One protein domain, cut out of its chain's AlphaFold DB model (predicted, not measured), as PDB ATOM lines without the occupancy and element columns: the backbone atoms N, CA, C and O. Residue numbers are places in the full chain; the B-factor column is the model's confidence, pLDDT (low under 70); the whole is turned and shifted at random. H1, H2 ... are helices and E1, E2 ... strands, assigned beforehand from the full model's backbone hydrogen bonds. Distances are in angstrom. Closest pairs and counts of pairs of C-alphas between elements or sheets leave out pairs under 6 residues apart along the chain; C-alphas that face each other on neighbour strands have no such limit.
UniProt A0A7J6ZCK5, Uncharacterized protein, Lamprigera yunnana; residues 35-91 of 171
ATOM      1  N   SER A  35     360.797 380.366 216.647       81.94
ATOM      2  CA  SER A  35     360.631 379.124 217.413       81.94
ATOM      3  C   SER A  35     361.586 379.019 218.605       81.94
ATOM      4  O   SER A  35     361.171 378.605 219.677       81.94
ATOM      5  N   ASN A  36     362.840 379.453 218.455       83.06
ATOM      6  CA  ASN A  36     363.840 379.365 219.518       83.06
ATOM      7  C   ASN A  36     363.559 380.358 220.655       83.06
ATOM      8  O   ASN A  36     363.905 380.091 221.799       83.06
ATOM      9  N   ILE A  37     362.942 381.501 220.338       79.56
ATOM     10  CA  ILE A  37     362.531 382.497 221.334       79.56
ATOM     11  C   ILE A  37     361.361 381.932 222.143       79.56
ATOM     12  O   ILE A  37     361.404 381.937 223.367       79.56
ATOM     13  N   VAL A  38     360.357 381.367 221.468       79.06
ATOM     14  CA  VAL A  38     359.211 380.720 222.128       79.06
ATOM     15  C   VAL A  38     359.663 379.537 222.987       79.06
ATOM     16  O   VAL A  38     359.178 379.366 224.103       79.06
ATOM     17  N   ASP A  39     360.623 378.750 222.495       85.50
ATOM     18  CA  ASP A  39     361.217 377.636 223.231       85.50
ATOM     19  C   ASP A  39     361.918 378.083 224.518       85.50
ATOM     20  O   ASP A  39     361.802 377.399 225.533       85.50
ATOM     21  N   TYR A  40     362.610 379.225 224.493       84.56
ATOM     22  CA  TYR A  40     363.302 379.778 225.659       84.56
ATOM     23  C   TYR A  40     362.340 380.142 226.797       84.56
ATOM     24  O   TYR A  40     362.643 379.901 227.959       84.56
ATOM     25  N   PHE A  41     361.156 380.661 226.468       82.12
ATOM     26  CA  PHE A  41     360.151 381.062 227.454       82.12
ATOM     27  C   PHE A  41     359.088 379.986 227.727       82.12
ATOM     28  O   PHE A  41     358.016 380.293 228.253       82.12
ATOM     29  N   LYS A  42     359.343 378.717 227.375       86.00
ATOM     30  CA  LYS A  42     358.373 377.622 227.575       86.00
ATOM     31  C   LYS A  42     357.890 377.490 229.014       86.00
ATOM     32  O   LYS A  42     356.714 377.180 229.207       86.00
ATOM     33  N   ASP A  43     358.773 377.752 229.969       86.69
ATOM     34  CA  ASP A  43     358.497 377.632 231.400       86.69
ATOM     35  C   ASP A  43     357.888 378.921 231.989       86.69
ATOM     36  O   ASP A  43     357.287 378.894 233.058       86.69
ATOM     37  N   GLU A  44     357.969 380.046 231.268       86.56
ATOM     38  CA  GLU A  44     357.575 381.389 231.728       86.56
ATOM     39  C   GLU A  44     356.433 382.002 230.890       86.56
ATOM     40  O   GLU A  44     356.302 383.223 230.767       86.56
ATOM     41  N   LYS A  45     355.561 381.167 230.311       83.69
ATOM     42  CA  LYS A  45     354.467 381.611 229.420       83.69
ATOM     43  C   LYS A  45     353.540 382.656 230.043       83.69
ATOM     44  O   LYS A  45     353.058 383.544 229.345       83.69
ATOM     45  N   GLU A  46     353.304 382.575 231.350       84.75
ATOM     46  CA  GLU A  46     352.463 383.541 232.065       84.75
ATOM     47  C   GLU A  46     353.058 384.954 232.072       84.75
ATOM     48  O   GLU A  46     352.317 385.937 232.057       84.75
ATOM     49  N   LEU A  47     354.390 385.075 232.094       81.31
ATOM     50  CA  LEU A  47     355.068 386.370 232.056       81.31
ATOM     51  C   LEU A  47     354.961 387.004 230.671       81.31
ATOM     52  O   LEU A  47     354.726 388.209 230.583       81.31
ATOM     53  N   ILE A  48     355.049 386.194 229.610       83.56
ATOM     54  CA  ILE A  48     354.786 386.662 228.243       83.56
ATOM     55  C   ILE A  48     353.357 387.179 228.141       83.56
ATOM     56  O   ILE A  48     353.170 388.324 227.751       83.56
ATOM     57  N   ALA A  49     352.366 386.385 228.559       85.56
ATOM     58  CA  ALA A  49     350.961 386.779 228.472       85.56
ATOM     59  C   ALA A  49     350.675 388.083 229.240       85.56
ATOM     60  O   ALA A  49     349.955 388.954 228.760       85.56
ATOM     61  N   LYS A  50     351.282 388.274 230.421       85.44
ATOM     62  CA  LYS A  50     351.190 389.542 231.168       85.44
ATOM     63  C   LYS A  50     351.843 390.707 230.423       85.44
ATOM     64  O   LYS A  50     351.308 391.817 230.441       85.44
ATOM     65  N   GLY A  51     352.989 390.464 229.792       83.94
ATOM     66  CA  GLY A  51     353.682 391.444 228.961       83.94
ATOM     67  C   GLY A  51     352.848 391.861 227.751       83.94
ATOM     68  O   GLY A  51     352.627 393.053 227.557       83.94
ATOM     69  N   GLU A  52     352.323 390.893 226.999       85.62
ATOM     70  CA  GLU A  52     351.445 391.115 225.842       85.62
ATOM     71  C   GLU A  52     350.194 391.892 226.246       85.62
ATOM     72  O   GLU A  52     349.935 392.957 225.690       85.62
ATOM     73  N   ASN A  53     349.510 391.471 227.313       88.69
ATOM     74  CA  ASN A  53     348.356 392.196 227.841       88.69
ATOM     75  C   ASN A  53     348.695 393.647 228.210       88.69
ATOM     76  O   ASN A  53     347.874 394.538 228.013       88.69
ATOM     77  N   SER A  54     349.891 393.917 228.746       84.31
ATOM     78  CA  SER A  54     350.318 395.281 229.106       84.31
ATOM     79  C   SER A  54     350.553 396.162 227.875       84.31
ATOM     80  O   SER A  54     350.314 397.369 227.923       84.31
ATOM     81  N   VAL A  55     350.996 395.566 226.767       84.88
ATOM     82  CA  VAL A  55     351.136 396.255 225.479       84.88
ATOM     83  C   VAL A  55     349.760 396.493 224.856       84.88
ATOM     84  O   VAL A  55     349.444 397.624 224.500       84.88
ATOM     85  N   GLU A  56     348.911 395.466 224.787       86.56
ATOM     86  CA  GLU A  56     347.573 395.547 224.185       86.56
ATOM     87  C   GLU A  56     346.645 396.515 224.921       86.56
ATOM     88  O   GLU A  56     345.899 397.270 224.303       86.56
ATOM     89  N   SER A  57     346.726 396.544 226.251       85.44
ATOM     90  CA  SER A  57     345.962 397.481 227.082       85.44
ATOM     91  C   SER A  57     346.511 398.914 227.064       85.44
ATOM     92  O   SER A  57     345.983 399.770 227.773       85.44
ATOM     93  N   GLY A  58     347.564 399.194 226.285       82.31
ATOM     94  CA  GLY A  58     348.137 400.533 226.129       82.31
ATOM     95  C   GLY A  58     348.932 401.027 227.339       82.31
ATOM     96  O   GLY A  58     349.257 402.211 227.417       82.31
ATOM     97  N   HIS A  59     349.277 400.147 228.284       84.94
ATOM     98  CA  HIS A  59     350.121 400.518 229.423       84.94
ATOM     99  C   HIS A  59     351.588 400.707 229.019       84.94
ATOM    100  O   HIS A  59     352.328 401.407 229.709       84.94
ATOM    101  N   VAL A  60     352.006 400.126 227.892       84.81
ATOM    102  CA  VAL A  60     353.323 400.336 227.282       84.81
ATOM    103  C   VAL A  60     353.132 401.023 225.933       84.81
ATOM    104  O   VAL A  60     352.656 400.412 224.983       84.81
ATOM    105  N   GLU A  61     353.520 402.293 225.838       85.00
ATOM    106  CA  GLU A  61     353.361 403.085 224.611       85.00
ATOM    107  C   GLU A  61     354.544 402.885 223.658       85.00
ATOM    108  O   GLU A  61     354.387 402.761 222.443       85.00
ATOM    109  N   LYS A  62     355.761 402.842 224.208       85.69
ATOM    110  CA  LYS A  62     356.980 402.657 223.421       85.69
ATOM    111  C   LYS A  62     358.028 401.908 224.222       85.69
ATOM    112  O   LYS A  62     358.230 402.198 225.395       85.69
ATOM    113  N   MET A  63     358.747 401.011 223.558       86.44
ATOM    114  CA  MET A  63     359.870 400.269 224.122       86.44
ATOM    115  C   MET A  63     361.021 400.266 223.112       86.44
ATOM    116  O   MET A  63     360.817 400.029 221.923       86.44
ATOM    117  N   MET A  64     362.229 400.582 223.567       85.00
ATOM    118  CA  MET A  64     363.450 400.609 222.767       85.00
ATOM    119  C   MET A  64     364.579 399.965 223.558       85.00
ATOM    120  O   MET A  64     364.802 400.310 224.717       85.00
ATOM    121  N   PHE A  65     365.307 399.052 222.926       84.06
ATOM    122  CA  PHE A  65     366.448 398.393 223.547       84.06
ATOM    123  C   PHE A  65     367.743 398.749 222.820       84.06
ATOM    124  O   PHE A  65     367.928 398.392 221.656       84.06
ATOM    125  N   ASP A  66     368.647 399.432 223.522       82.56
ATOM    126  CA  ASP A  66     369.970 399.780 223.015       82.56
ATOM    127  C   ASP A  66     370.968 398.665 223.348       82.56
ATOM    128  O   ASP A  66     371.516 398.605 224.450       82.56
ATOM    129  N   LEU A  67     371.251 397.803 222.365       74.12
ATOM    130  CA  LEU A  67     372.166 396.657 222.492       74.12
ATOM    131  C   LEU A  67     373.562 397.036 223.015       74.12
ATOM    132  O   LEU A  67     374.148 396.303 223.803       74.12
ATOM    133  N   ASN A  68     374.103 398.184 222.596       75.00
ATOM    134  CA  ASN A  68     375.458 398.599 222.975       75.00
ATOM    135  C   ASN A  68     375.550 399.012 224.449       75.00
ATOM    136  O   ASN A  68     376.540 398.725 225.120       75.00
ATOM    137  N   LEU A  69     374.516 399.689 224.949       75.94
ATOM    138  CA  LEU A  69     374.484 400.230 226.305       75.94
ATOM    139  C   LEU A  69     373.777 399.291 227.289       75.94
ATOM    140  O   LEU A  69     373.868 399.509 228.491       75.94
ATOM    141  N   HIS A  70     373.113 398.240 226.792       76.94
ATOM    142  CA  HIS A  70     372.264 397.336 227.574       76.94
ATOM    143  C   HIS A  70     371.185 398.093 228.361       76.94
ATOM    144  O   HIS A  70     370.819 397.724 229.480       76.94
ATOM    145  N   ILE A  71     370.678 399.173 227.763       83.44
ATOM    146  CA  ILE A  71     369.632 400.002 228.351       83.44
ATOM    147  C   ILE A  71     368.334 399.689 227.632       83.44
ATOM    148  O   ILE A  71     368.233 399.784 226.407       83.44
ATOM    149  N   LEU A  72     367.332 399.338 228.423       86.62
ATOM    150  CA  LEU A  72     365.964 399.230 227.972       86.62
ATOM    151  C   LEU A  72     365.234 400.518 228.348       86.62
ATOM    152  O   LEU A  72     365.064 400.824 229.527       86.62
ATOM    153  N   LYS A  73     364.820 401.286 227.345       89.56
ATOM    154  CA  LYS A  73     364.074 402.533 227.512       89.56
ATOM    155  C   LYS A  73     362.628 402.315 227.114       89.56
ATOM    156  O   LYS A  73     362.349 401.639 226.127       89.56
ATOM    157  N   GLY A  74     361.704 402.930 227.831       89.81
ATOM    158  CA  GLY A  74     360.303 402.878 227.453       89.81
ATOM    159  C   GLY A  74     359.476 404.015 228.016       89.81
ATOM    160  O   GLY A  74     359.891 404.718 228.937       89.81
ATOM    161  N   VAL A  75     358.300 404.193 227.426       88.25
ATOM    162  CA  VAL A  75     357.247 405.065 227.942       88.25
ATOM    163  C   VAL A  75     356.110 404.172 228.404       88.25
ATOM    164  O   VAL A  75     355.584 403.382 227.619       88.25
ATOM    165  N   VAL A  76     355.780 404.270 229.688       89.12
ATOM    166  CA  VAL A  76     354.740 403.456 230.322       89.12
ATOM    167  C   VAL A  76     353.724 404.332 231.036       89.12
ATOM    168  O   VAL A  76     354.066 405.368 231.611       89.12
ATOM    169  N   HIS A  77     352.473 403.899 231.020       87.56
ATOM    170  CA  HIS A  77     351.393 404.506 231.777       87.56
ATOM    171  C   HIS A  77     351.282 403.837 233.146       87.56
ATOM    172  O   HIS A  77     351.313 402.610 233.260       87.56
ATOM    173  N   ALA A  78     351.125 404.637 234.202       78.81
ATOM    174  CA  ALA A  78     350.685 404.078 235.477       78.81
ATOM    175  C   ALA A  78     349.229 403.615 235.339       78.81
ATOM    176  O   ALA A  78     348.408 404.341 234.773       78.81
ATOM    177  N   SER A  79     348.926 402.421 235.857       65.31
ATOM    178  CA  SER A  79     347.590 401.820 235.795       65.31
ATOM    179  C   SER A  79     346.515 402.849 236.160       65.31
ATOM    180  O   SER A  79     346.587 403.477 237.217       65.31
ATOM    181  N   MET A  80     345.562 403.047 235.243       63.50
ATOM    182  CA  MET A  80     344.423 403.976 235.335       63.50
ATOM    183  C   MET A  80     344.684 405.482 235.166       63.50
ATOM    184  O   MET A  80     343.751 406.274 235.303       63.50
ATOM    185  N   CYS A  81     345.899 405.918 234.828       59.44
ATOM    186  CA  CYS A  81     346.207 407.339 234.655       59.44
ATOM    187  C   CYS A  81     346.810 407.656 233.279       59.44
ATOM    188  O   CYS A  81     347.689 406.963 232.781       59.44
ATOM    189  N   VAL A  82     346.434 408.812 232.717       72.44
ATOM    190  CA  VAL A  82     347.044 409.380 231.489       72.44
ATOM    191  C   VAL A  82     348.509 409.805 231.720       72.44
ATOM    192  O   VAL A  82     349.218 410.190 230.798       72.44
ATOM    193  N   ARG A  83     349.003 409.726 232.963       80.12
ATOM    194  CA  ARG A  83     350.385 410.070 233.310       80.12
ATOM    195  C   ARG A  83     351.359 409.053 232.721       80.12
ATOM    196  O   ARG A  83     351.324 407.873 233.067       80.12
ATOM    197  N   GLN A  84     352.247 409.563 231.878       86.06
ATOM    198  CA  GLN A  84     353.316 408.817 231.233       86.06
ATOM    199  C   GLN A  84     354.617 408.943 232.021       86.06
ATOM    200  O   GLN A  84     355.014 410.035 232.435       86.06
ATOM    201  N   TYR A  85     355.311 407.822 232.167       87.88
ATOM    202  CA  TYR A  85     356.621 407.740 232.789       87.88
ATOM    203  C   TYR A  85     357.639 407.297 231.753       87.88
ATOM    204  O   TYR A  85     357.482 406.266 231.102       87.88
ATOM    205  N   LYS A  86     358.713 408.078 231.627       89.25
ATOM    206  CA  LYS A  86     359.907 407.660 230.897       89.25
ATOM    207  C   LYS A  86     360.720 406.783 231.834       89.25
ATOM    208  O   LYS A  86     361.278 407.278 232.810       89.25
ATOM    209  N   VAL A  87     360.730 405.489 231.556       87.88
ATOM    210  CA  VAL A  87     361.432 404.495 232.361       87.88
ATOM    211  C   VAL A  87     362.682 404.066 231.614       87.88
ATOM    212  O   VAL A  87     362.638 403.742 230.427       87.88
ATOM    213  N   GLU A  88     363.802 404.066 232.324       87.00
ATOM    214  CA  GLU A  88     365.059 403.514 231.844       87.00
ATOM    215  C   GLU A  88     365.476 402.390 232.789       87.00
ATOM    216  O   GLU A  88     365.752 402.605 233.968       87.00
ATOM    217  N   LEU A  89     365.496 401.170 232.264       82.19
ATOM    218  CA  LEU A  89     366.036 400.004 232.937       82.19
ATOM    219  C   LEU A  89     367.462 399.808 232.441       82.19
ATOM    220  O   LEU A  89     367.709 399.351 231.322       82.19
ATOM    221  N   ILE A  90     368.411 400.180 233.291       82.81
ATOM    222  CA  ILE A  90     369.822 399.901 233.064       82.81
ATOM    223  C   ILE A  90     370.041 398.464 233.512       82.81
ATOM    224  O   ILE A  90     370.063 398.166 234.709       82.81
ATOM    225  N   SER A  91     370.187 397.557 232.547       65.50
ATOM    226  CA  SER A  91     370.647 396.218 232.868       65.50
ATOM    227  C   SER A  91     372.123 396.339 233.213       65.50
ATOM    228  O   SER A  91     372.995 396.349 232.345       65.50
TER     229      SER A  91
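AT A GLANCE: This is residues 35 to 91 of the 171 residues of an uncharacterized protein of Lamprigera yunnana (UniProt A0A7J6ZCK5). A three-stranded sheet has a helical arm: H2 meets the start of E1, and H1 is the tip. The printed part has 57 residues: helices H1 and H2, then strands E1 E2 E3, a meander, each strand antiparallel to the one before; the class is mixed. Loose, with a radius of gyration of the C-alphas of 13.2 A, it spans 36 by 29 by 14 A.

IN THESE COORDINATES: H1, residues 35 to 40, starts with C-alpha 35 at (360.631, 379.124, 217.413). H2, residues 45 to 56, is 16.4 A long. E1 is 60 to 66, E2 71 to 77, E3 84 to 90, with C-alpha 90 at (369.822, 399.901, 233.064).

HOW THE PARTS SIT: H1 is apart from H2 and the strands. H2 stands up from the sheet over E1; their closest C-alphas, 54 and 60, are 6.2 A apart. Within hydrogen-bond range are N 64 and O 73 of hairpin E1 E2, 2.8 A, N 74 and O 87 of hairpin E2 E3, 2.9 A, and every O i to N i+4 pair in H1 and H2.

THE WHOLE: The printed part has no cut; residues 79 to 81 and 91 are under pLDDT 70.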